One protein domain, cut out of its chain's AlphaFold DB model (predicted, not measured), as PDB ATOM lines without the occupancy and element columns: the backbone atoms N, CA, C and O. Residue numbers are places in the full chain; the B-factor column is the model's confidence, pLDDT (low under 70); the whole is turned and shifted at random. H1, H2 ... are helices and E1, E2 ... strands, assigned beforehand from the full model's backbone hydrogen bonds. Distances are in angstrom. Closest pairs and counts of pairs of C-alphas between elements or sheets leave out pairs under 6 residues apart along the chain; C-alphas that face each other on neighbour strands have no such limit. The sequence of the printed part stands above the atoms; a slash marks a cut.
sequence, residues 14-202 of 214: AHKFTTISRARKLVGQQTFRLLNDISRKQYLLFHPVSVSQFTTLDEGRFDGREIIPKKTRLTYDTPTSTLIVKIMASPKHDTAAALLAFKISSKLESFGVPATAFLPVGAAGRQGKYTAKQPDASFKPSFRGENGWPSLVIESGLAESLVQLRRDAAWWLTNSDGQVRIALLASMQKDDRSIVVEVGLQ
ATOM      1  N   ALA A  14     217.542 222.933 214.535       91.56
ATOM      2  CA  ALA A  14     217.768 223.858 213.438       91.56
ATOM      3  C   ALA A  14     218.846 223.330 212.487       91.56
ATOM      4  O   ALA A  14     219.958 222.983 212.888       91.56
ATOM      5  N   HIS A  15     218.534 223.331 211.198       95.00
ATOM      6  CA  HIS A  15     219.408 222.903 210.123       95.00
ATOM      7  C   HIS A  15     219.586 224.027 209.111       95.00
ATOM      8  O   HIS A  15     218.623 224.637 208.641       95.00
ATOM      9  N   LYS A  16     220.835 224.253 208.698       95.94
ATOM     10  CA  LYS A  16     221.106 225.133 207.565       95.94
ATOM     11  C   LYS A  16     220.499 224.529 206.300       95.94
ATOM     12  O   LYS A  16     220.847 223.406 205.924       95.94
ATOM     13  N   PHE A  17     219.627 225.273 205.631       95.44
ATOM     14  CA  PHE A  17     219.128 224.864 204.325       95.44
ATOM     15  C   PHE A  17     220.198 225.140 203.265       95.44
ATOM     16  O   PHE A  17     220.713 226.250 203.156       95.44
ATOM     17  N   THR A  18     220.570 224.109 202.509       92.81
ATOM     18  CA  THR A  18     221.577 224.217 201.442       92.81
ATOM     19  C   THR A  18     220.995 223.802 200.105       92.81
ATOM     20  O   THR A  18     220.998 224.577 199.156       92.81
ATOM     21  N   THR A  19     220.455 222.587 200.032       91.94
ATOM     22  CA  THR A  19     219.772 222.071 198.850       91.94
ATOM     23  C   THR A  19     218.519 221.309 199.249       91.94
ATOM     24  O   THR A  19     218.452 220.697 200.321       91.94
ATOM     25  N   ILE A  20     217.552 221.272 198.333       90.00
ATOM     26  CA  ILE A  20     216.340 220.458 198.451       90.00
ATOM     27  C   ILE A  20     216.696 218.986 198.721       90.00
ATOM     28  O   ILE A  20     216.162 218.374 199.643       90.00
ATOM     29  N   SER A  21     217.670 218.432 197.992       90.25
ATOM     30  CA  SER A  21     218.136 217.053 198.185       90.25
ATOM     31  C   SER A  21     218.674 216.799 199.595       90.25
ATOM     32  O   SER A  21     218.434 215.730 200.166       90.25
ATOM     33  N   ARG A  22     219.387 217.769 200.185       92.69
ATOM     34  CA  ARG A  22     219.899 217.656 201.555       92.69
ATOM     35  C   ARG A  22     218.771 217.727 202.580       92.69
ATOM     36  O   ARG A  22     218.763 216.900 203.491       92.69
ATOM     37  N   ALA A  23     217.822 218.647 202.408       92.94
ATOM     38  CA  ALA A  23     216.639 218.745 203.260       92.94
ATOM     39  C   ALA A  23     215.817 217.446 203.217       92.94
ATOM     40  O   ALA A  23     215.539 216.862 204.263       92.94
ATOM     41  N   ARG A  24     215.553 216.910 202.017       91.62
ATOM     42  CA  ARG A  24     214.876 215.618 201.826       91.62
ATOM     43  C   ARG A  24     215.595 214.475 202.546       91.62
ATOM     44  O   ARG A  24     214.952 213.669 203.214       91.62
ATOM     45  N   LYS A  25     216.930 214.415 202.451       92.31
ATOM     46  CA  LYS A  25     217.733 213.399 203.153       92.31
ATOM     47  C   LYS A  25     217.582 213.505 204.673       92.31
ATOM     48  O   LYS A  25     217.419 212.477 205.320       92.31
ATOM     49  N   LEU A  26     217.612 214.716 205.230       94.38
ATOM     50  CA  LEU A  26     217.437 214.942 206.671       94.38
ATOM     51  C   LEU A  26     216.029 214.548 207.138       94.38
ATOM     52  O   LEU A  26     215.896 213.820 208.121       94.38
ATOM     53  N   VAL A  27     214.991 214.928 206.387       92.50
ATOM     54  CA  VAL A  27     213.604 214.505 206.651       92.50
ATOM     55  C   VAL A  27     213.484 212.978 206.619       92.50
ATOM     56  O   VAL A  27     212.899 212.390 207.528       92.50
ATOM     57  N   GLY A  28     214.076 212.314 205.623       91.19
ATOM     58  CA  GLY A  28     214.080 210.852 205.521       91.19
ATOM     59  C   GLY A  28     214.816 210.167 206.678       91.19
ATOM     60  O   GLY A  28     214.306 209.207 207.254       91.19
ATOM     61  N   GLN A  29     215.976 210.694 207.081       92.31
ATOM     62  CA  GLN A  29     216.732 210.192 208.233       92.31
ATOM     63  C   GLN A  29     215.932 210.316 209.530       92.31
ATOM     64  O   GLN A  29     215.845 209.355 210.294       92.31
ATOM     65  N   GLN A  30     215.306 211.468 209.769       91.56
ATOM     66  CA  GLN A  30     214.502 211.658 210.971       91.56
ATOM     67  C   GLN A  30     213.218 210.815 210.940       91.56
ATOM     68  O   GLN A  30     212.847 210.237 211.958       91.56
ATOM     69  N   THR A  31     212.602 210.638 209.767       89.44
ATOM     70  CA  THR A  31     211.484 209.698 209.566       89.44
ATOM     71  C   THR A  31     211.877 208.279 209.971       89.44
ATOM     72  O   THR A  31     211.163 207.643 210.745       89.44
ATOM     73  N   PHE A  32     213.036 207.791 209.516       89.81
ATOM     74  CA  PHE A  32     213.551 206.477 209.907       89.81
ATOM     75  C   PHE A  32     213.761 206.375 211.425       89.81
ATOM     76  O   PHE A  32     213.372 205.381 212.038       89.81
ATOM     77  N   ARG A  33     214.325 207.413 212.056       89.69
ATOM     78  CA  ARG A  33     214.537 207.438 213.513       89.69
ATOM     79  C   ARG A  33     213.229 207.403 214.300       89.69
ATOM     80  O   ARG A  33     213.180 206.742 215.331       89.69
ATOM     81  N   LEU A  34     212.187 208.083 213.824       84.88
ATOM     82  CA  LEU A  34     210.853 208.041 214.431       84.88
ATOM     83  C   LEU A  34     210.207 206.657 214.282       84.88
ATOM     84  O   LEU A  34     209.671 206.131 215.252       84.88
ATOM     85  N   LEU A  35     210.287 206.046 213.094       84.56
ATOM     86  CA  LEU A  35     209.711 204.718 212.833       84.56
ATOM     87  C   LEU A  35     210.339 203.608 213.681       84.56
ATOM     88  O   LEU A  35     209.643 202.677 214.069       84.56
ATOM     89  N   ASN A  36     211.635 203.719 213.967       86.06
ATOM     90  CA  ASN A  36     212.379 202.739 214.758       86.06
ATOM     91  C   ASN A  36     212.442 203.103 216.250       86.06
ATOM     92  O   ASN A  36     213.281 202.574 216.970       86.06
ATOM     93  N   ASP A  37     211.612 204.048 216.711       79.69
ATOM     94  CA  ASP A  37     211.577 204.521 218.100       79.69
ATOM     95  C   ASP A  37     212.922 205.067 218.645       79.69
ATOM     96  O   ASP A  37     213.051 205.290 219.849       79.69
ATOM     97  N   ILE A  38     213.889 205.373 217.766       86.81
ATOM     98  CA  ILE A  38     215.217 205.944 218.079       86.81
ATOM     99  C   ILE A  38     215.101 207.420 218.493       86.81
ATOM    100  O   ILE A  38     215.970 207.969 219.169       86.81
ATOM    101  N   SER A  39     214.049 208.109 218.047       83.94
ATOM    102  CA  SER A  39     213.788 209.506 218.392       83.94
ATOM    103  C   SER A  39     212.307 209.742 218.672       83.94
ATOM    104  O   SER A  39     211.444 208.971 218.260       83.94
ATOM    105  N   ARG A  40     212.031 210.840 219.375       78.69
ATOM    106  CA  ARG A  40     210.695 211.406 219.610       78.69
ATOM    107  C   ARG A  40     210.525 212.781 218.942       78.69
ATOM    108  O   ARG A  40     209.428 213.317 218.910       78.69
ATOM    109  N   LYS A  41     211.595 213.336 218.358       84.44
ATOM    110  CA  LYS A  41     211.589 214.672 217.748       84.44
ATOM    111  C   LYS A  41     210.914 214.635 216.380       84.44
ATOM    112  O   LYS A  41     211.458 214.067 215.434       84.44
ATOM    113  N   GLN A  42     209.742 215.243 216.267       86.62
ATOM    114  CA  GLN A  42     208.975 215.254 215.015       86.62
ATOM    115  C   GLN A  42     209.238 216.481 214.142       86.62
ATOM    116  O   GLN A  42     208.815 216.503 212.991       86.62
ATOM    117  N   TYR A  43     209.933 217.483 214.672       89.88
ATOM    118  CA  TYR A  43     210.098 218.780 214.035       89.88
ATOM    119  C   TYR A  43     211.542 218.983 213.593       89.88
ATOM    120  O   TYR A  43     212.469 218.783 214.379       89.88
ATOM    121  N   LEU A  44     211.707 219.422 212.350       93.81
ATOM    122  CA  LEU A  44     212.961 219.947 211.818       93.81
ATOM    123  C   LEU A  44     212.742 221.397 211.404       93.81
ATOM    124  O   LEU A  44     211.746 221.702 210.745       93.81
ATOM    125  N   LEU A  45     213.674 222.276 211.754       95.62
ATOM    126  CA  LEU A  45     213.677 223.666 211.311       95.62
ATOM    127  C   LEU A  45     214.764 223.848 210.256       95.62
ATOM    128  O   LEU A  45     215.902 223.438 210.455       95.62
ATOM    129  N   PHE A  46     214.427 224.486 209.144       96.69
ATOM    130  CA  PHE A  46     215.345 224.827 208.067       96.69
ATOM    131  C   PHE A  46     215.421 226.341 207.893       96.69
ATOM    132  O   PHE A  46     214.393 227.016 207.824       96.69
ATOM    133  N   HIS A  47     216.640 226.871 207.799       95.81
ATOM    134  CA  HIS A  47     216.881 228.293 207.559       95.81
ATOM    135  C   HIS A  47     218.236 228.529 206.855       95.81
ATOM    136  O   HIS A  47     219.194 227.797 207.129       95.81
ATOM    137  N   PRO A  48     218.360 229.547 205.983       96.75
ATOM    138  CA  PRO A  48     217.267 230.300 205.363       96.75
ATOM    139  C   PRO A  48     216.638 229.516 204.200       96.75
ATOM    140  O   PRO A  48     217.349 228.878 203.427       96.75
ATOM    141  N   VAL A  49     215.315 229.580 204.055       96.38
ATOM    142  CA  VAL A  49     214.570 229.021 202.914       96.38
ATOM    143  C   VAL A  49     213.861 230.163 202.194       96.38
ATOM    144  O   VAL A  49     213.017 230.831 202.793       96.38
ATOM    145  N   SER A  50     214.199 230.408 200.926       95.12
ATOM    146  CA  SER A  50     213.526 231.441 200.128       95.12
ATOM    147  C   SER A  50     212.079 231.048 199.815       95.12
ATOM    148  O   SER A  50     211.740 229.864 199.797       95.12
ATOM    149  N   VAL A  51     211.237 232.030 199.476       93.56
ATOM    150  CA  VAL A  51     209.848 231.778 199.053       93.56
ATOM    151  C   VAL A  51     209.805 230.819 197.859       93.56
ATOM    152  O   VAL A  51     209.062 229.849 197.886       93.56
ATOM    153  N   SER A  52     210.669 231.010 196.854       93.44
ATOM    154  CA  SER A  52     210.736 230.125 195.681       93.44
ATOM    155  C   SER A  52     211.137 228.687 196.024       93.44
ATOM    156  O   SER A  52     210.605 227.733 195.450       93.44
ATOM    157  N   GLN A  53     212.055 228.509 196.979       94.06
ATOM    158  CA  GLN A  53     212.427 227.190 197.483       94.06
ATOM    159  C   GLN A  53     211.264 226.559 198.247       94.06
ATOM    160  O   GLN A  53     210.973 225.390 198.017       94.06
ATOM    161  N   PHE A  54     210.578 227.318 199.104       93.62
ATOM    162  CA  PHE A  54     209.387 226.845 199.804       93.62
ATOM    163  C   PHE A  54     208.288 226.417 198.824       93.62
ATOM    164  O   PHE A  54     207.829 225.287 198.929       93.62
ATOM    165  N   THR A  55     207.944 227.234 197.826       90.81
ATOM    166  CA  THR A  55     206.960 226.882 196.787       90.81
ATOM    167  C   THR A  55     207.340 225.588 196.070       90.81
ATOM    168  O   THR A  55     206.523 224.681 195.956       90.81
ATOM    169  N   THR A  56     208.613 225.440 195.685       90.81
ATOM    170  CA  THR A  56     209.110 224.203 195.055       90.81
ATOM    171  C   THR A  56     208.940 222.990 195.976       90.81
ATOM    172  O   THR A  56     208.548 221.914 195.528       90.81
ATOM    173  N   LEU A  57     209.248 223.148 197.265       89.75
ATOM    174  CA  LEU A  57     209.089 222.094 198.265       89.75
ATOM    175  C   LEU A  57     207.623 221.764 198.541       89.75
ATOM    176  O   LEU A  57     207.337 220.613 198.849       89.75
ATOM    177  N   ASP A  58     206.731 222.750 198.481       87.38
ATOM    178  CA  ASP A  58     205.311 222.618 198.794       87.38
ATOM    179  C   ASP A  58     204.550 221.927 197.653       87.38
ATOM    180  O   ASP A  58     203.920 220.886 197.867       87.38
ATOM    181  N   GLU A  59     204.698 222.454 196.435       84.88
ATOM    182  CA  GLU A  59     204.042 221.976 195.212       84.88
ATOM    183  C   GLU A  59     204.632 220.646 194.725       84.88
ATOM    184  O   GLU A  59     203.899 219.733 194.336       84.88
ATOM    185  N   GLY A  60     205.955 220.476 194.839       81.88
ATOM    186  CA  GLY A  60     206.668 219.255 194.443       81.88
ATOM    187  C   GLY A  60     206.359 218.016 195.292       81.88
ATOM    188  O   GLY A  60     206.976 216.964 195.124       81.88
ATOM    189  N   ARG A  61     205.429 218.116 196.251       72.75
ATOM    190  CA  ARG A  61     204.875 216.962 196.984       72.75
ATOM    191  C   ARG A  61     203.741 216.290 196.226       72.75
ATOM    192  O   ARG A  61     203.434 215.131 196.506       72.75
ATOM    193  N   PHE A  62     203.101 217.020 195.319       67.81
ATOM    194  CA  PHE A  62     201.929 216.570 194.574       67.81
ATOM    195  C   PHE A  62     202.254 216.226 193.119       67.81
ATOM    196  O   PHE A  62     201.440 215.582 192.461       67.81
ATOM    197  N   ASP A  63     203.450 216.578 192.641       66.31
ATOM    198  CA  ASP A  63     203.986 216.067 191.384       66.31
ATOM    199  C   ASP A  63     204.673 214.694 191.578       66.31
ATOM    200  O   ASP A  63     204.900 214.218 192.694       66.31
ATOM    201  N   GLY A  64     205.000 214.018 190.475       58.16
ATOM    202  CA  GLY A  64     205.682 212.718 190.504       58.16
ATOM    203  C   GLY A  64     207.139 212.761 190.987       58.16
ATOM    204  O   GLY A  64     207.817 211.738 190.913       58.16
ATOM    205  N   ARG A  65     207.661 213.919 191.429       66.56
ATOM    206  CA  ARG A  65     209.063 214.079 191.855       66.56
ATOM    207  C   ARG A  65     209.262 213.787 193.341       66.56
ATOM    208  O   ARG A  65     210.402 213.570 193.751       66.56
ATOM    209  N   GLU A  66     208.180 213.789 194.126       66.38
ATOM    210  CA  GLU A  66     208.168 213.485 195.566       66.38
ATOM    211  C   GLU A  66     209.297 214.207 196.326       66.38
ATOM    212  O   GLU A  66     210.128 213.604 197.021       66.38
ATOM    213  N   ILE A  67     209.358 215.530 196.149       80.00
ATOM    214  CA  ILE A  67     210.480 216.363 196.596       80.00
ATOM    215  C   ILE A  67     210.669 216.307 198.122       80.00
ATOM    216  O   ILE A  67     211.794 216.200 198.615       80.00
ATOM    217  N   ILE A  68     209.574 216.334 198.876       82.06
ATOM    218  CA  ILE A  68     209.529 216.008 200.305       82.06
ATOM    219  C   ILE A  68     208.431 214.955 200.506       82.06
ATOM    220  O   ILE A  68     207.402 215.020 199.827       82.06
ATOM    221  N   PRO A  69     208.597 213.990 201.433       81.06
ATOM    222  CA  PRO A  69     207.562 213.000 201.707       81.06
ATOM    223  C   PRO A  69     206.197 213.639 202.007       81.06
ATOM    224  O   PRO A  69     206.091 214.519 202.864       81.06
ATOM    225  N   LYS A  70     205.133 213.132 201.368       77.44
ATOM    226  CA  LYS A  70     203.737 213.579 201.571       77.44
ATOM    227  C   LYS A  70     203.287 213.525 203.036       77.44
ATOM    228  O   LYS A  70     202.440 214.300 203.464       77.44
ATOM    229  N   LYS A  71     203.889 212.635 203.828       81.00
ATOM    230  CA  LYS A  71     203.659 212.490 205.275       81.00
ATOM    231  C   LYS A  71     204.415 213.542 206.096       81.00
ATOM    232  O   LYS A  71     205.074 213.229 207.086       81.00
ATOM    233  N   THR A  72     204.330 214.795 205.670       88.25
ATOM    234  CA  THR A  72     204.869 215.955 206.384       88.25
ATOM    235  C   THR A  72     203.826 217.069 206.437       88.25
ATOM    236  O   THR A  72     202.923 217.123 205.597       88.25
ATOM    237  N   ARG A  73     203.928 217.954 207.431       88.69
ATOM    238  CA  ARG A  73     203.223 219.241 207.456       88.69
ATOM    239  C   ARG A  73     204.254 220.353 207.430       88.69
ATOM    240  O   ARG A  73     205.242 220.297 208.164       88.69
ATOM    241  N   LEU A  74     204.039 221.328 206.556       92.06
ATOM    242  CA  LEU A  74     204.935 222.467 206.408       92.06
ATOM    243  C   LEU A  74     204.339 223.675 207.129       92.06
ATOM    244  O   LEU A  74     203.149 223.962 206.999       92.06
ATOM    245  N   THR A  75     205.180 224.366 207.894       94.44
ATOM    246  CA  THR A  75     204.917 225.726 208.372       94.44
ATOM    247  C   THR A  75     206.023 226.623 207.842       94.44
ATOM    248  O   THR A  75     207.196 226.316 208.053       94.44
ATOM    249  N   TYR A  76     205.680 227.702 207.151       95.44
ATOM    250  CA  TYR A  76     206.660 228.628 206.586       95.44
ATOM    251  C   TYR A  76     206.451 230.029 207.141       95.44
ATOM    252  O   TYR A  76     205.318 230.503 207.170       95.44
ATOM    253  N   ASP A  77     207.534 230.671 207.566       94.38
ATOM    254  CA  ASP A  77     207.587 232.063 208.009       94.38
ATOM    255  C   ASP A  77     208.370 232.878 206.977       94.38
ATOM    256  O   ASP A  77     209.579 232.691 206.798       94.38
ATOM    257  N   THR A  78     207.654 233.752 206.263       92.38
ATOM    258  CA  THR A  78     208.236 234.591 205.211       92.38
ATOM    259  C   THR A  78     209.227 235.617 205.786       92.38
ATOM    260  O   THR A  78     210.362 235.645 205.301       92.38
ATOM    261  N   PRO A  79     208.876 236.427 206.813       93.38
ATOM    262  CA  PRO A  79     209.805 237.368 207.443       93.38
ATOM    263  C   PRO A  79     211.141 236.765 207.879       93.38
ATOM    264  O   PRO A  79     212.185 237.375 207.649       93.38
ATOM    265  N   THR A  80     211.131 235.577 208.489       94.06
ATOM    266  CA  THR A  80     212.365 234.947 208.991       94.06
ATOM    267  C   THR A  80     212.993 233.968 208.000       94.06
ATOM    268  O   THR A  80     214.067 233.419 208.267       94.06
ATOM    269  N   SER A  81     212.355 233.739 206.845       95.88
ATOM    270  CA  SER A  81     212.763 232.727 205.861       95.88
ATOM    271  C   SER A  81     212.987 231.361 206.519       95.88
ATOM    272  O   SER A  81     214.024 230.713 206.329       95.88
ATOM    273  N   THR A  82     212.041 230.947 207.360       96.31
ATOM    274  CA  THR A  82     212.143 229.724 208.163       96.31
ATOM    275  C   THR A  82     211.087 228.722 207.731       96.31
ATOM    276  O   THR A  82     209.902 229.033 207.678       96.31
ATOM    277  N   LEU A  83     211.518 227.490 207.466       96.00
ATOM    278  CA  LEU A  83     210.634 226.364 207.187       96.00
ATOM    279  C   LEU A  83     210.687 225.377 208.349       96.00
ATOM    280  O   LEU A  83     211.738 224.814 208.641       96.00
ATOM    281  N   ILE A  84     209.545 225.115 208.966       94.81
ATOM    282  CA  ILE A  84     209.372 224.034 209.931       94.81
ATOM    283  C   ILE A  84     208.691 222.866 209.219       94.81
ATOM    284  O   ILE A  84     207.628 223.016 208.615       94.81
ATOM    285  N   VAL A  85     209.308 221.692 209.309       93.44
ATOM    286  CA  VAL A  85     208.775 220.432 208.789       93.44
ATOM    287  C   VAL A  85     208.388 219.551 209.969       93.44
ATOM    288  O   VAL A  85     209.261 219.059 210.687       93.44
ATOM    289  N   LYS A  86     207.084 219.325 210.146       90.69
ATOM    290  CA  LYS A  86     206.540 218.309 211.057       90.69
ATOM    291  C   LYS A  86     206.477 216.975 210.319       90.69
ATOM    292  O   LYS A  86     205.895 216.885 209.236       90.69
ATOM    293  N   ILE A  87     207.083 215.938 210.885       88.62
ATOM    294  CA  ILE A  87     207.174 214.602 210.297       88.62
ATOM    295  C   ILE A  87     206.083 213.700 210.880       88.62
ATOM    296  O   ILE A  87     206.051 213.425 212.083       88.62
ATOM    297  N   MET A  88     205.244 213.162 209.993       82.38
ATOM    298  CA  MET A  88     204.120 212.277 210.318       82.38
ATOM    299  C   MET A  88     204.494 210.814 210.034       82.38
ATOM    300  O   MET A  88     203.846 210.121 209.251       82.38
ATOM    301  N   ALA A  89     205.606 210.359 210.619       71.25
ATOM    302  CA  ALA A  89     206.262 209.102 210.246       71.25
ATOM    303  C   ALA A  89     205.415 207.851 210.540       71.25
ATOM    304  O   ALA A  89     205.311 206.955 209.706       71.25
ATOM    305  N   SER A  90     204.809 207.775 211.727       66.44
ATOM    306  CA  SER A  90     204.028 206.607 212.149       66.44
ATOM    307  C   SER A  90     202.632 206.590 211.515       66.44
ATOM    308  O   SER A  90     201.926 207.597 211.611       66.44
ATOM    309  N   PRO A  91     202.157 205.433 211.003       62.44
ATOM    310  CA  PRO A  91     200.742 205.219 210.702       62.44
ATOM    311  C   PRO A  91     199.829 205.609 211.866       62.44
ATOM    312  O   PRO A  91     198.727 206.082 211.630       62.44
ATOM    313  N   LYS A  92     200.299 205.485 213.117       62.38
ATOM    314  CA  LYS A  92     199.541 205.872 214.314       62.38
ATOM    315  C   LYS A  92     199.242 207.377 214.381       62.38
ATOM    316  O   LYS A  92     198.174 207.729 214.862       62.38
ATOM    317  N   HIS A  93     200.126 208.245 213.870       61.09
ATOM    318  CA  HIS A  93     199.872 209.695 213.820       61.09
ATOM    319  C   HIS A  93     198.750 210.032 212.844       61.09
ATOM    320  O   HIS A  93     197.784 210.686 213.216       61.09
ATOM    321  N   ASP A  94     198.873 209.534 211.611       64.31
ATOM    322  CA  ASP A  94     197.867 209.732 210.565       64.31
ATOM    323  C   ASP A  94     196.521 209.123 210.997       64.31
ATOM    324  O   ASP A  94     195.468 209.739 210.871       64.31
ATOM    325  N   THR A  95     196.575 207.952 211.641       71.19
ATOM    326  CA  THR A  95     195.403 207.254 212.180       71.19
ATOM    327  C   THR A  95     194.701 208.058 213.271       71.19
ATOM    328  O   THR A  95     193.480 208.086 213.281       71.19
ATOM    329  N   ALA A  96     195.407 208.723 214.186       78.50
ATOM    330  CA  ALA A  96     194.748 209.413 215.295       78.50
ATOM    331  C   ALA A  96     193.946 210.637 214.842       78.50
ATOM    332  O   ALA A  96     192.761 210.739 215.166       78.50
ATOM    333  N   ALA A  97     194.556 211.525 214.049       82.50
ATOM    334  CA  ALA A  97     193.852 212.669 213.478       82.50
ATOM    335  C   ALA A  97     192.705 212.216 212.563       82.50
ATOM    336  O   ALA A  97     191.599 212.749 212.663       82.50
ATOM    337  N   ALA A  98     192.931 211.196 211.726       82.50
ATOM    338  CA  ALA A  98     191.902 210.661 210.837       82.50
ATOM    339  C   ALA A  98     190.742 210.000 211.599       82.50
ATOM    340  O   ALA A  98     189.581 210.245 211.273       82.50
ATOM    341  N   LEU A  99     191.020 209.199 212.633       84.50
ATOM    342  CA  LEU A  99     189.987 208.574 213.465       84.50
ATOM    343  C   LEU A  99     189.192 209.621 214.239       84.50
ATOM    344  O   LEU A  99     187.968 209.514 214.316       84.50
ATOM    345  N   LEU A 100     189.859 210.632 214.796       87.19
ATOM    346  CA  LEU A 100     189.181 211.713 215.503       87.19
ATOM    347  C   LEU A 100     188.290 212.513 214.549       87.19
ATOM    348  O   LEU A 100     187.124 212.744 214.861       87.19
ATOM    349  N   ALA A 101     188.793 212.847 213.358       89.56
ATOM    350  CA  ALA A 101     188.002 213.477 212.306       89.56
ATOM    351  C   ALA A 101     186.785 212.617 211.926       89.56
ATOM    352  O   ALA A 101     185.663 213.115 211.913       89.56
ATOM    353  N   PHE A 102     186.976 211.313 211.707       89.19
ATOM    354  CA  PHE A 102     185.883 210.385 211.410       89.19
ATOM    355  C   PHE A 102     184.819 210.370 212.518       89.19
ATOM    356  O   PHE A 102     183.628 210.481 212.235       89.19
ATOM    357  N   LYS A 103     185.233 210.291 213.790       90.81
ATOM    358  CA  LYS A 103     184.306 210.307 214.932       90.81
ATOM    359  C   LYS A 103     183.541 211.625 215.043       90.81
ATOM    360  O   LYS A 103     182.357 211.593 215.376       90.81
ATOM    361  N   ILE A 104     184.183 212.752 214.743       90.44
ATOM    362  CA  ILE A 104     183.528 214.064 214.699       90.44
ATOM    363  C   ILE A 104     182.470 214.088 213.595       90.44
ATOM    364  O   ILE A 104     181.328 214.434 213.885       90.44
ATOM    365  N   SER A 105     182.800 213.644 212.377       90.31
ATOM    366  CA  SER A 105     181.833 213.555 211.273       90.31
ATOM    367  C   SER A 105     180.621 212.702 211.644       90.31
ATOM    368  O   SER A 105     179.493 213.184 211.574       90.31
ATOM    369  N   SER A 106     180.839 211.473 212.134       91.12
ATOM    370  CA  SER A 106     179.736 210.593 212.544       91.12
ATOM    371  C   SER A 106     178.877 211.211 213.649       91.12
ATOM    372  O   SER A 106     177.662 211.013 213.681       91.12
ATOM    373  N   LYS A 107     179.485 211.965 214.574       92.56
ATOM    374  CA  LYS A 107     178.736 212.610 215.653       92.56
ATOM    375  C   LYS A 107     177.904 213.789 215.150       92.56
ATOM    376  O   LYS A 107     176.758 213.920 215.572       92.56
ATOM    377  N   LEU A 108     178.444 214.601 214.244       90.75
ATOM    378  CA  LEU A 108     177.718 215.698 213.600       90.75
ATOM    379  C   LEU A 108     176.513 215.182 212.806       90.75
ATOM    380  O   LEU A 108     175.410 215.703 212.968       90.75
ATOM    381  N   GLU A 109     176.689 214.103 212.043       91.38
ATOM    382  CA  GLU A 109     175.589 213.442 211.331       91.38
ATOM    383  C   GLU A 109     174.511 212.928 212.292       91.38
ATOM    384  O   GLU A 109     173.322 213.122 212.044       91.38
ATOM    385  N   SER A 110     174.901 212.362 213.443       94.25
ATOM    386  CA  SER A 110     173.942 211.925 214.473       94.25
ATOM    387  C   SER A 110     173.118 213.070 215.082       94.25
ATOM    388  O   SER A 110     172.072 212.825 215.676       94.25
ATOM    389  N   PHE A 111     173.579 214.315 214.932       93.00
ATOM    390  CA  PHE A 111     172.858 215.527 215.322       93.00
ATOM    391  C   PHE A 111     172.085 216.171 214.161       93.00
ATOM    392  O   PHE A 111     171.557 217.269 214.312       93.00
ATOM    393  N   GLY A 112     172.007 215.506 213.006       92.75
ATOM    394  CA  GLY A 112     171.294 216.002 211.832       92.75
ATOM    395  C   GLY A 112     172.072 217.036 211.017       92.75
ATOM    396  O   GLY A 112     171.485 217.661 210.138       92.75
ATOM    397  N   VAL A 113     173.373 217.226 211.274       90.69
ATOM    398  CA  VAL A 113     174.230 218.069 210.430       90.69
ATOM    399  C   VAL A 113     174.642 217.260 209.197       90.69
ATOM    400  O   VAL A 113     175.348 216.261 209.345       90.69
ATOM    401  N   PRO A 114     174.252 217.661 207.974       87.62
ATOM    402  CA  PRO A 114     174.635 216.928 206.774       87.62
ATOM    403  C   PRO A 114     176.151 216.963 206.555       87.62
ATOM    404  O   PRO A 114     176.781 218.008 206.739       87.62
ATOM    405  N   ALA A 115     176.730 215.869 206.047       81.25
ATOM    406  CA  ALA A 115     178.145 215.817 205.657       81.25
ATOM    407  C   ALA A 115     178.528 216.924 204.653       81.25
ATOM    408  O   ALA A 115     179.661 217.397 204.629       81.25
ATOM    409  N   THR A 116     177.564 217.381 203.851       86.88
ATOM    410  CA  THR A 116     177.722 218.475 202.884       86.88
ATOM    411  C   THR A 116     177.697 219.867 203.512       86.88
ATOM    412  O   THR A 116     178.069 220.827 202.844       86.88
ATOM    413  N   ALA A 117     177.266 220.016 204.766       87.44
ATOM    414  CA  ALA A 117     177.248 221.302 205.463       87.44
ATOM    415  C   ALA A 117     178.597 221.610 206.129       87.44
ATOM    416  O   ALA A 117     179.009 222.772 206.177       87.44
ATOM    417  N   PHE A 118     179.300 220.576 206.607       89.50
ATOM    418  CA  PHE A 118     180.585 220.695 207.295       89.50
ATOM    419  C   PHE A 118     181.621 219.741 206.694       89.50
ATOM    420  O   PHE A 118     181.763 218.588 207.092       89.50
ATOM    421  N   LEU A 119     182.335 220.248 205.692       89.06
ATOM    422  CA  LEU A 119     183.195 219.466 204.818       89.06
ATOM    423  C   LEU A 119     184.542 219.161 205.486       89.06
ATOM    424  O   LEU A 119     185.213 220.104 205.927       89.06
ATOM    425  N   PRO A 120     185.002 217.896 205.495       87.00
ATOM    426  CA  PRO A 120     186.380 217.571 205.837       87.00
ATOM    427  C   PRO A 120     187.319 218.051 204.720       87.00
ATOM    428  O   PRO A 120     187.130 217.728 203.548       87.00
ATOM    429  N   VAL A 121     188.343 218.827 205.077       84.31
ATOM    430  CA  VAL A 121     189.331 219.402 204.133       84.31
ATOM    431  C   VAL A 121     190.721 218.783 204.318       84.31
ATOM    432  O   VAL A 121     191.632 219.020 203.526       84.31
ATOM    433  N   GLY A 122     190.901 217.977 205.367       79.88
ATOM    434  CA  GLY A 122     192.169 217.311 205.650       79.88
ATOM    435  C   GLY A 122     193.295 218.316 205.893       79.88
ATOM    436  O   GLY A 122     193.112 219.271 206.647       79.88
ATOM    437  N   ALA A 123     194.441 218.093 205.246       77.00
ATOM    438  CA  ALA A 123     195.699 218.819 205.450       77.00
ATOM    439  C   ALA A 123     195.928 220.004 204.488       77.00
ATOM    440  O   ALA A 123     197.073 220.395 204.229       77.00
ATOM    441  N   ALA A 124     194.862 220.563 203.912       80.94
ATOM    442  CA  ALA A 124     194.980 221.707 203.011       80.94
ATOM    443  C   ALA A 124     195.602 222.915 203.736       80.94
ATOM    444  O   ALA A 124     195.126 223.329 204.794       80.94
ATOM    445  N   GLY A 125     196.666 223.484 203.160       84.69
ATOM    446  CA  GLY A 125     197.397 224.601 203.756       84.69
ATOM    447  C   GLY A 125     196.584 225.891 203.808       84.69
ATOM    448  O   GLY A 125     195.685 226.105 202.991       84.69
ATOM    449  N   ARG A 126     196.883 226.756 204.776       91.19
ATOM    450  CA  ARG A 126     196.306 228.100 204.875       91.19
ATOM    451  C   ARG A 126     197.397 229.143 205.028       91.19
ATOM    452  O   ARG A 126     198.351 228.955 205.781       91.19
ATOM    453  N   GLN A 127     197.213 230.236 204.298       90.69
ATOM    454  CA  GLN A 127     198.089 231.394 204.293       90.69
ATOM    455  C   GLN A 127     197.554 232.421 205.292       90.69
ATOM    456  O   GLN A 127     196.518 233.038 205.053       90.69
ATOM    457  N   GLY A 128     198.257 232.594 206.409       87.06
ATOM    458  CA  GLY A 128     198.106 233.752 207.283       87.06
ATOM    459  C   GLY A 128     198.842 234.972 206.718       87.06
ATOM    460  O   GLY A 128     199.423 234.923 205.632       87.06
ATOM    461  N   LYS A 129     198.867 236.071 207.478       86.19
ATOM    462  CA  LYS A 129     199.446 237.349 207.022       86.19
ATOM    463  C   LYS A 129     200.912 237.236 206.582       86.19
ATOM    464  O   LYS A 129     201.303 237.834 205.588       86.19
ATOM    465  N   TYR A 130     201.704 236.459 207.319       87.62
ATOM    466  CA  TYR A 130     203.145 236.296 207.076       87.62
ATOM    467  C   TYR A 130     203.599 234.837 207.029       87.62
ATOM    468  O   TYR A 130     204.657 234.521 206.480       87.62
ATOM    469  N   THR A 131     202.785 233.950 207.593       90.56
ATOM    470  CA  THR A 131     203.097 232.538 207.773       90.56
ATOM    471  C   THR A 131     202.071 231.661 207.073       90.56
ATOM    472  O   THR A 131     200.887 231.997 207.078       90.56
ATOM    473  N   ALA A 132     202.486 230.511 206.554       92.00
ATOM    474  CA  ALA A 132     201.592 229.464 206.054       92.00
ATOM    475  C   ALA A 132     201.702 228.212 206.927       92.00
ATOM    476  O   ALA A 132     202.798 227.908 207.397       92.00
ATOM    477  N   LYS A 133     200.605 227.473 207.126       93.75
ATOM    478  CA  LYS A 133     200.589 226.213 207.898       93.75
ATOM    479  C   LYS A 133     199.618 225.206 207.295       93.75
ATOM    480  O   LYS A 133     198.621 225.582 206.681       93.75
ATOM    481  N   GLN A 134     199.886 223.921 207.504       92.19
ATOM    482  CA  GLN A 134     198.976 222.821 207.183       92.19
ATOM    483  C   GLN A 134     198.498 222.122 208.456       92.19
ATOM    484  O   GLN A 134     199.348 221.803 209.287       92.19
ATOM    485  N   PRO A 135     197.189 221.853 208.606       91.06
ATOM    486  CA  PRO A 135     196.677 221.142 209.770       91.06
ATOM    487  C   PRO A 135     196.896 219.633 209.614       91.06
ATOM    488  O   PRO A 135     197.091 219.132 208.498       91.06
ATOM    489  N   ASP A 136     196.800 218.872 210.704       89.75
ATOM    490  CA  ASP A 136     196.757 217.409 210.600       89.75
ATOM    491  C   ASP A 136     195.440 216.952 209.958       89.75
ATOM    492  O   ASP A 136     195.468 216.156 209.015       89.75
ATOM    493  N   ALA A 137     194.319 217.526 210.412       90.88
ATOM    494  CA  ALA A 137     192.998 217.437 209.794       90.88
ATOM    495  C   ALA A 137     192.187 218.717 210.054       90.88
ATOM    496  O   ALA A 137     192.448 219.460 210.999       90.88
ATOM    497  N   SER A 138     191.188 219.003 209.221       93.44
ATOM    498  CA  SER A 138     190.374 220.210 209.373       93.44
ATOM    499  C   SER A 138     189.000 220.081 208.729       93.44
ATOM    500  O   SER A 138     188.786 219.240 207.851       93.44
ATOM    501  N   PHE A 139     188.083 220.947 209.160       94.06
ATOM    502  CA  PHE A 139     186.719 221.032 208.662       94.06
ATOM    503  C   PHE A 139     186.318 222.474 208.384       94.06
ATOM    504  O   PHE A 139     186.599 223.378 209.182       94.06
ATOM    505  N   LYS A 140     185.594 222.687 207.287       93.69
ATOM    506  CA  LYS A 140     185.041 223.996 206.931       93.69
ATOM    507  C   LYS A 140     183.546 223.901 206.621       93.69
ATOM    508  O   LYS A 140     183.104 222.903 206.055       93.69
ATOM    509  N   PRO A 141     182.769 224.953 206.906       92.75
ATOM    510  CA  PRO A 141     181.440 225.095 206.339       92.75
ATOM    511  C   PRO A 141     181.500 225.124 204.809       92.75
ATOM    512  O   PRO A 141     182.401 225.743 204.235       92.75
ATOM    513  N   SER A 142     180.537 224.494 204.140       90.81
ATOM    514  CA  SER A 142     180.533 224.376 202.673       90.81
ATOM    515  C   SER A 142     180.457 225.706 201.930       90.81
ATOM    516  O   SER A 142     181.026 225.836 200.848       90.81
ATOM    517  N   PHE A 143     179.853 226.725 202.538       90.75
ATOM    518  CA  PHE A 143     179.766 228.067 201.960       90.75
ATOM    519  C   PHE A 143     181.108 228.819 201.912       90.75
ATOM    520  O   PHE A 143     181.183 229.874 201.290       90.75
ATOM    521  N   ARG A 144     182.184 228.318 202.542       89.81
ATOM    522  CA  ARG A 144     183.492 229.005 202.566       89.81
ATOM    523  C   ARG A 144     184.335 228.806 201.295       89.81
ATOM    524  O   ARG A 144     185.501 229.189 201.278       89.81
ATOM    525  N   GLY A 145     183.774 228.228 200.230       86.88
ATOM    526  CA  GLY A 145     184.487 227.991 198.968       86.88
ATOM    527  C   GLY A 145     185.696 227.065 199.134       86.88
ATOM    528  O   GLY A 145     185.952 226.543 200.219       86.88
ATOM    529  N   GLU A 146     186.456 226.821 198.067       83.69
ATOM    530  CA  GLU A 146     187.583 225.873 198.073       83.69
ATOM    531  C   GLU A 146     188.714 226.297 199.031       83.69
ATOM    532  O   GLU A 146     189.117 225.519 199.905       83.69
ATOM    533  N   ASN A 147     189.115 227.568 198.953       85.44
ATOM    534  CA  ASN A 147     190.263 228.128 199.674       85.44
ATOM    535  C   ASN A 147     189.921 228.751 201.041       85.44
ATOM    536  O   ASN A 147     190.809 229.264 201.719       85.44
ATOM    537  N   GLY A 148     188.658 228.708 201.479       90.00
ATOM    538  CA  GLY A 148     188.260 229.309 202.751       90.00
ATOM    539  C   GLY A 148     188.870 228.627 203.972       90.00
ATOM    540  O   GLY A 148     189.163 227.424 203.973       90.00
ATOM    541  N   TRP A 149     189.049 229.394 205.044       94.50
ATOM    542  CA  TRP A 149     189.580 228.886 206.306       94.50
ATOM    543  C   TRP A 149     188.654 227.841 206.942       94.50
ATOM    544  O   TRP A 149     187.425 227.991 206.896       94.50
ATOM    545  N   PRO A 150     189.213 226.789 207.564       95.00
ATOM    546  CA  PRO A 150     188.424 225.877 208.378       95.00
ATOM    547  C   PRO A 150     187.806 226.597 209.584       95.00
ATOM    548  O   PRO A 150     188.325 227.606 210.048       95.00
ATOM    549  N   SER A 151     186.687 226.079 210.092       94.88
ATOM    550  CA  SER A 151     186.142 226.494 211.397       94.88
ATOM    551  C   SER A 151     186.694 225.641 212.536       94.88
ATOM    552  O   SER A 151     186.756 226.114 213.668       94.88
ATOM    553  N   LEU A 152     187.067 224.396 212.232       95.00
ATOM    554  CA  LEU A 152     187.639 223.434 213.167       95.00
ATOM    555  C   LEU A 152     188.938 222.885 212.580       95.00
ATOM    556  O   LEU A 152     188.950 222.392 211.450       95.00
ATOM    557  N   VAL A 153     190.005 222.930 213.366       95.25
ATOM    558  CA  VAL A 153     191.285 222.283 213.061       95.25
ATOM    559  C   VAL A 153     191.601 221.239 214.121       95.25
ATOM    560  O   VAL A 153     191.232 221.397 215.283       95.25
ATOM    561  N   ILE A 154     192.269 220.169 213.707       93.44
ATOM    562  CA  ILE A 154     192.770 219.111 214.577       93.44
ATOM    563  C   ILE A 154     194.288 219.096 214.449       93.44
ATOM    564  O   ILE A 154     194.813 219.025 213.337       93.44
ATOM    565  N   GLU A 155     194.965 219.124 215.592       92.06
ATOM    566  CA  GLU A 155     196.406 218.926 215.720       92.06
ATOM    567  C   GLU A 155     196.661 217.727 216.632       92.06
ATOM    568  O   GLU A 155     196.087 217.611 217.716       92.06
ATOM    569  N   SER A 156     197.503 216.803 216.187       87.19
ATOM    570  CA  SER A 156     197.773 215.555 216.892       87.19
ATOM    571  C   SER A 156     199.269 215.282 217.018       87.19
ATOM    572  O   SER A 156     200.054 215.579 216.115       87.19
ATOM    573  N   GLY A 157     199.662 214.664 218.131       82.06
ATOM    574  CA  GLY A 157     201.059 214.350 218.428       82.06
ATOM    575  C   GLY A 157     201.185 213.062 219.241       82.06
ATOM    576  O   GLY A 157     200.387 212.828 220.136       82.06
ATOM    577  N   LEU A 158     202.152 212.192 218.914       73.19
ATOM    578  CA  LEU A 158     202.446 210.948 219.676       73.19
ATOM    579  C   LEU A 158     203.675 211.092 220.577       73.19
ATOM    580  O   LEU A 158     203.861 210.368 221.547       73.19
ATOM    581  N   ALA A 159     204.585 211.959 220.159       66.81
ATOM    582  CA  ALA A 159     205.886 212.178 220.773       66.81
ATOM    583  C   ALA A 159     206.180 213.681 220.932       66.81
ATOM    584  O   ALA A 159     207.225 214.086 221.442       66.81
ATOM    585  N   GLU A 160     205.240 214.492 220.461       73.44
ATOM    586  CA  GLU A 160     205.240 215.933 220.540       73.44
ATOM    587  C   GLU A 160     204.869 216.372 221.957       73.44
ATOM    588  O   GLU A 160     203.937 215.843 222.561       73.44
ATOM    589  N   SER A 161     205.601 217.350 222.489       79.25
ATOM    590  CA  SER A 161     205.242 217.996 223.753       79.25
ATOM    591  C   SER A 161     203.883 218.683 223.622       79.25
ATOM    592  O   SER A 161     203.636 219.361 222.621       79.25
ATOM    593  N   LEU A 162     203.052 218.617 224.659       84.44
ATOM    594  CA  LEU A 162     201.766 219.313 224.695       84.44
ATOM    595  C   LEU A 162     201.930 220.827 224.467       84.44
ATOM    596  O   LEU A 162     201.105 221.460 223.814       84.44
ATOM    597  N   VAL A 163     203.053 221.397 224.916       86.06
ATOM    598  CA  VAL A 163     203.442 222.789 224.641       86.06
ATOM    599  C   VAL A 163     203.525 223.097 223.143       86.06
ATOM    600  O   VAL A 163     203.096 224.169 222.715       86.06
ATOM    601  N   GLN A 164     204.061 222.183 222.333       86.19
ATOM    602  CA  GLN A 164     204.180 222.384 220.888       86.19
ATOM    603  C   GLN A 164     202.814 222.271 220.198       86.19
ATOM    604  O   GLN A 164     202.490 223.145 219.394       86.19
ATOM    605  N   LEU A 165     201.959 221.333 220.623       88.31
ATOM    606  CA  LEU A 165     200.581 221.246 220.125       88.31
ATOM    607  C   LEU A 165     199.781 222.513 220.459       88.31
ATOM    608  O   LEU A 165     199.034 223.018 219.624       88.31
ATOM    609  N   ARG A 166     199.974 223.080 221.658       92.19
ATOM    610  CA  ARG A 166     199.370 224.363 222.060       92.19
ATOM    611  C   ARG A 166     199.854 225.527 221.198       92.19
ATOM    612  O   ARG A 166     199.045 226.378 220.839       92.19
ATOM    613  N   ARG A 167     201.136 225.563 220.818       91.06
ATOM    614  CA  ARG A 167     201.658 226.557 219.859       91.06
ATOM    615  C   ARG A 167     201.038 226.381 218.476       91.06
ATOM    616  O   ARG A 167     200.651 227.371 217.858       91.06
ATOM    617  N   ASP A 168     200.905 225.139 218.020       91.00
ATOM    618  CA  ASP A 168     200.269 224.820 216.743       91.00
ATOM    619  C   ASP A 168     198.795 225.260 216.741       91.00
ATOM    620  O   ASP A 168     198.363 225.939 215.810       91.00
ATOM    621  N   ALA A 169     198.054 224.993 217.818       93.00
ATOM    622  CA  ALA A 169     196.680 225.457 218.006       93.00
ATOM    623  C   ALA A 169     196.564 226.990 218.078       93.00
ATOM    624  O   ALA A 169     195.705 227.578 217.416       93.00
ATOM    625  N   ALA A 170     197.444 227.652 218.836       93.56
ATOM    626  CA  ALA A 170     197.461 229.109 218.951       93.56
ATOM    627  C   ALA A 170     197.705 229.785 217.597       93.56
ATOM    628  O   ALA A 170     197.080 230.805 217.301       93.56
ATOM    629  N   TRP A 171     198.558 229.202 216.748       94.31
ATOM    630  CA  TRP A 171     198.775 229.700 215.393       94.31
ATOM    631  C   TRP A 171     197.459 229.765 214.610       94.31
ATOM    632  O   TRP A 171     197.152 230.804 214.029       94.31
ATOM    633  N   TRP A 172     196.646 228.704 214.651       95.62
ATOM    634  CA  TRP A 172     195.371 228.649 213.926       95.62
ATOM    635  C   TRP A 172     194.362 229.686 214.407       95.62
ATOM    636  O   TRP A 172     193.724 230.354 213.591       95.62
ATOM    637  N   LEU A 173     194.227 229.837 215.723       94.50
ATOM    638  CA  LEU A 173     193.290 230.792 216.312       94.50
ATOM    639  C   LEU A 173     193.717 232.242 216.019       94.50
ATOM    640  O   LEU A 173     192.898 233.072 215.647       94.50
ATOM    641  N   THR A 174     195.018 232.538 216.075       93.12
ATOM    642  CA  THR A 174     195.528 233.913 215.914       93.12
ATOM    643  C   THR A 174     195.723 234.354 214.461       93.12
ATOM    644  O   THR A 174     195.613 235.542 214.174       93.12
ATOM    645  N   ASN A 175     195.997 233.435 213.526       92.81
ATOM    646  CA  ASN A 175     196.324 233.782 212.131       92.81
ATOM    647  C   ASN A 175     195.147 233.659 211.156       92.81
ATOM    648  O   ASN A 175     195.304 233.976 209.976       92.81
ATOM    649  N   SER A 176     193.986 233.199 211.625       92.38
ATOM    650  CA  SER A 176     192.805 232.966 210.783       92.38
ATOM    651  C   SER A 176     191.806 234.122 210.748       92.38
ATOM    652  O   SER A 176     190.752 233.980 210.129       92.38
ATOM    653  N   ASP A 177     192.107 235.241 211.415       91.50
ATOM    654  CA  ASP A 177     191.206 236.398 211.529       91.50
ATOM    655  C   ASP A 177     189.814 235.996 212.068       91.50
ATOM    656  O   ASP A 177     188.765 236.301 211.505       91.50
ATOM    657  N   GLY A 178     189.811 235.167 213.119       91.75
ATOM    658  CA  GLY A 178     188.596 234.649 213.757       91.75
ATOM    659  C   GLY A 178     187.826 233.591 212.953       91.75
ATOM    660  O   GLY A 178     186.766 233.127 213.391       91.75
ATOM    661  N   GLN A 179     188.321 233.171 211.783       94.19
ATOM    662  CA  GLN A 179     187.630 232.174 210.963       94.19
ATOM    663  C   GLN A 179     187.758 230.752 211.517       94.19
ATOM    664  O   GLN A 179     186.789 229.986 211.403       94.19
ATOM    665  N   VAL A 180     188.901 230.408 212.122       95.62
ATOM    666  CA  VAL A 180     189.049 229.186 212.923       95.62
ATOM    667  C   VAL A 180     188.477 229.466 214.303       95.62
ATOM    668  O   VAL A 180     188.952 230.341 215.016       95.62
ATOM    669  N   ARG A 181     187.446 228.711 214.681       95.31
ATOM    670  CA  ARG A 181     186.739 228.883 215.957       95.31
ATOM    671  C   ARG A 181     187.185 227.879 217.008       95.31
ATOM    672  O   ARG A 181     187.105 228.170 218.197       95.31
ATOM    673  N   ILE A 182     187.611 226.698 216.563       95.62
ATOM    674  CA  ILE A 182     187.984 225.581 217.425       95.62
ATOM    675  C   ILE A 182     189.299 224.984 216.923       95.62
ATOM    676  O   ILE A 182     189.410 224.614 215.752       95.62
ATOM    677  N   ALA A 183     190.267 224.846 217.823       95.69
ATOM    678  CA  ALA A 183     191.458 224.034 217.627       95.69
ATOM    679  C   ALA A 183     191.429 222.867 218.619       95.69
ATOM    680  O   ALA A 183     191.483 223.076 219.829       95.69
ATOM    681  N   LEU A 184     191.300 221.644 218.107       94.62
ATOM    682  CA  LEU A 184     191.255 220.420 218.902       94.62
ATOM    683  C   LEU A 184     192.636 219.767 218.915       94.62
ATOM    684  O   LEU A 184     193.163 219.408 217.861       94.62
ATOM    685  N   LEU A 185     193.206 219.598 220.101       92.56
ATOM    686  CA  LEU A 185     194.511 218.980 220.285       92.56
ATOM    687  C   LEU A 185     194.316 217.546 220.766       92.56
ATOM    688  O   LEU A 185     193.529 217.312 221.680       92.56
ATOM    689  N   ALA A 186     195.058 216.603 220.195       88.56
ATOM    690  CA  ALA A 186     195.095 215.214 220.644       88.56
ATOM    691  C   ALA A 186     196.547 214.763 220.860       88.56
ATOM    692  O   ALA A 186     197.258 214.422 219.910       88.56
ATOM    693  N   SER A 187     196.982 214.743 222.120       87.12
ATOM    694  CA  SER A 187     198.296 214.234 222.519       87.12
ATOM    695  C   SER A 187     198.181 212.780 222.962       87.12
ATOM    696  O   SER A 187     197.521 212.471 223.952       87.12
ATOM    697  N   MET A 188     198.804 211.868 222.223       83.88
ATOM    698  CA  MET A 188     198.881 210.451 222.562       83.88
ATOM    699  C   MET A 188     200.172 210.192 223.326       83.88
ATOM    700  O   MET A 188     201.262 210.332 222.778       83.88
ATOM    701  N   GLN A 189     200.059 209.751 224.571       78.56
ATOM    702  CA  GLN A 189     201.208 209.475 225.419       78.56
ATOM    703  C   GLN A 189     201.528 207.984 225.345       78.56
ATOM    704  O   GLN A 189     200.841 207.152 225.939       78.56
ATOM    705  N   LYS A 190     202.550 207.627 224.559       72.69
ATOM    706  CA  LYS A 190     202.907 206.218 224.320       72.69
ATOM    707  C   LYS A 190     203.269 205.482 225.614       72.69
ATOM    708  O   LYS A 190     202.843 204.343 225.789       72.69
ATOM    709  N   ASP A 191     204.042 206.134 226.478       76.25
ATOM    710  CA  ASP A 191     204.590 205.518 227.689       76.25
ATOM    711  C   ASP A 191     203.496 205.338 228.754       76.25
ATOM    712  O   ASP A 191     203.347 204.249 229.307       76.25
ATOM    713  N   ASP A 192     202.628 206.342 228.908       78.12
ATOM    714  CA  ASP A 192     201.522 206.333 229.876       78.12
ATOM    715  C   ASP A 192     200.233 205.685 229.338       78.12
ATOM    716  O   ASP A 192     199.233 205.582 230.049       78.12
ATOM    717  N   ARG A 193     200.234 205.248 228.068       81.00
ATOM    718  CA  ARG A 193     199.073 204.691 227.345       81.00
ATOM    719  C   ARG A 193     197.809 205.549 227.475       81.00
ATOM    720  O   ARG A 193     196.698 205.024 227.547       81.00
ATOM    721  N   SER A 194     197.978 206.866 227.484       83.31
ATOM    722  CA  SER A 194     196.901 207.831 227.683       83.31
ATOM    723  C   SER A 194     196.731 208.738 226.465       83.31
ATOM    724  O   SER A 194     197.607 208.838 225.602       83.31
ATOM    725  N   ILE A 195     195.569 209.384 226.373       84.56
ATOM    726  CA  ILE A 195     195.305 210.435 225.391       84.56
ATOM    727  C   ILE A 195     194.856 211.667 226.165       84.56
ATOM    728  O   ILE A 195     193.909 211.593 226.947       84.56
ATOM    729  N   VAL A 196     195.521 212.793 225.930       88.25
ATOM    730  CA  VAL A 196     195.098 214.107 226.416       88.25
ATOM    731  C   VAL A 196     194.445 214.852 225.266       88.25
ATOM    732  O   VAL A 196     195.016 214.952 224.178       88.25
ATOM    733  N   VAL A 197     193.243 215.363 225.520       89.75
ATOM    734  CA  VAL A 197     192.487 216.174 224.570       89.75
ATOM    735  C   VAL A 197     192.314 217.568 225.148       89.75
ATOM    736  O   VAL A 197     191.822 217.711 226.266       89.75
ATOM    737  N   GLU A 198     192.693 218.587 224.380       93.31
ATOM    738  CA  GLU A 198     192.465 219.990 224.734       93.31
ATOM    739  C   GLU A 198     191.663 220.692 223.646       93.31
ATOM    740  O   GLU A 198     191.748 220.349 222.465       93.31
ATOM    741  N   VAL A 199     190.891 221.696 224.052       93.88
ATOM    742  CA  VAL A 199     190.096 222.517 223.143       93.88
ATOM    743  C   VAL A 199     190.535 223.966 223.295       93.88
ATOM    744  O   VAL A 199     190.294 224.593 224.324       93.88
ATOM    745  N   GLY A 200     191.169 224.495 222.255       92.00
ATOM    746  CA  GLY A 200     191.369 225.926 222.083       92.00
ATOM    747  C   GLY A 200     190.141 226.538 221.420       92.00
ATOM    748  O   GLY A 200     189.689 226.054 220.379       92.00
ATOM    749  N   LEU A 201     189.607 227.602 222.009       91.44
ATOM    750  CA  LEU A 201     188.473 228.344 221.467       91.44
ATOM    751  C   LEU A 201     188.922 229.741 221.061       91.44
ATOM    752  O   LEU A 201     189.679 230.393 221.781       91.44
ATOM    753  N   GLN A 202     188.417 230.212 219.924       84.00
ATOM    754  CA  GLN A 202     188.495 231.628 219.602       84.00
ATOM    755  C   GLN A 202     187.646 232.388 220.623       84.00
ATOM    756  O   GLN A 202     186.465 232.076 220.794       84.00
TER     757      GLN A 202
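What this domain is: This is residues 14 to 202 of the 214 residues of an uncharacterized protein of Pseudogymnoascus sp. VKM F-3557 (UniProt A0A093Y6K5). Two five-stranded sheets stand side by side, each with its own helices: the long helix H3 covers one face of the sheet E5 E7 E8 E9 E10 and H4 the other, while H1 and H2 pack on one face of the sheet E1 E2 E4 E3 E6. H4 also comes near E6, the strand of the second sheet that borders the first half, and the chain passes between the halves from E4 into H3, from E5 to E6 and from E6 to E7. The printed part has 189 residues, with four named helices and ten named strands in the order E1 H1 E2 H2 E3 E4 H3 E5 E6 E7 E8 H4 E9 E10. Both sheets are mixed, and the class is mixed, helices and strands. The whole is compact, with a radius of gyration of the C-alphas of 16.5 A and spans of 51 by 39 by 31 A.

How they stand to each other: One sheet runs E5 (residues 118 to 120), E7 (137 to 141), E8 (152 to 157), E9 (182 to 189), E10 (194 to 201), and is twisted. E8 and E9 are parallel, with N 184 and O 153 2.8 A apart. E9 and E10 form a hairpin, antiparallel, with N 185 and O 198 2.9 A apart. E7 and E8 form another, with N 139 and O 152 2.8 A apart. E7 is staggered: residues 139 to 141 pair with the antiparallel E5, where N 119 and O 140 are 2.8 A apart. H3 (residues 91 to 110) and H4 (162 to 175) lie on opposite faces, which makes three layers, helices on both faces of a sheet. H3 lies over E7, along the strands, at a height over the sheet of 7.5 A; its closest C-alphas to E8 are those of Ala 97 and Ser 156, 5.9 A apart. H4 lies over E8 and E9, along the strands, at a height of 8.6 A; the C-alphas of Ala 169 and Ala 183 of E9 are its closest, 5.4 A apart. E8, H4, E9 are a strand-helix-strand unit, two parallel neighbour strands with a helix between them in the chain, with a right-handed crossover. The other sheet runs E1 (14 to 16), E2 (43 to 47), E4 (82 to 87), E3 (72 to 77), E6 (131 to 133). E1 and E2 are parallel, with N 15 and O 45 2.7 A apart; E2 and E4 are antiparallel, with N 46 and O 83 2.8 A apart. E3 and E4 are a hairpin, with N 84 and O 75 2.8 A apart, and E3 and E6 are antiparallel, with N 76 and O 132 2.9 A apart. H1 (20 to 35) and H2 (51 to 59) are on one face of it, two layers; the closest C-alphas of H1 and E4 are those of Thr 31 and Ile 87, 6.6 A apart. H2 lies over E4 and E3, along the strands, at a height of 10.1 A. E1, H1, E2 are a second strand-helix-strand unit, and E2, H2, E3 a split one, with E4 between its strands; both crossovers are right-handed. H1 and H2 are close but not clearly touching, and H3 and H4 are apart. In H1, H2, H3 and H4 every O i to N i+4 pair is within hydrogen-bond range.

Where its parts are: E1 begins at C-alpha 14, at (217.768, 223.858, 213.438). H3 is 27.9 A long, from C-alpha 91 at (200.742, 205.219, 210.702); H1 measures 22.3 A and H4 19.9 A. E10 measures 23.0 A and ends at C-alpha 201, at (188.473, 228.344, 221.467); E9 measures 22.3 A.

The domain as a whole: The two C-alphas farthest apart are those of Thr 18 and Gly 112, 52.0 A. The printed part has no cut. The link from H2 to E3, 12 residues, is long. The mean pLDDT of the printed part is 87.6; residues 62 to 66, 90 to 94 and 159 are under 70.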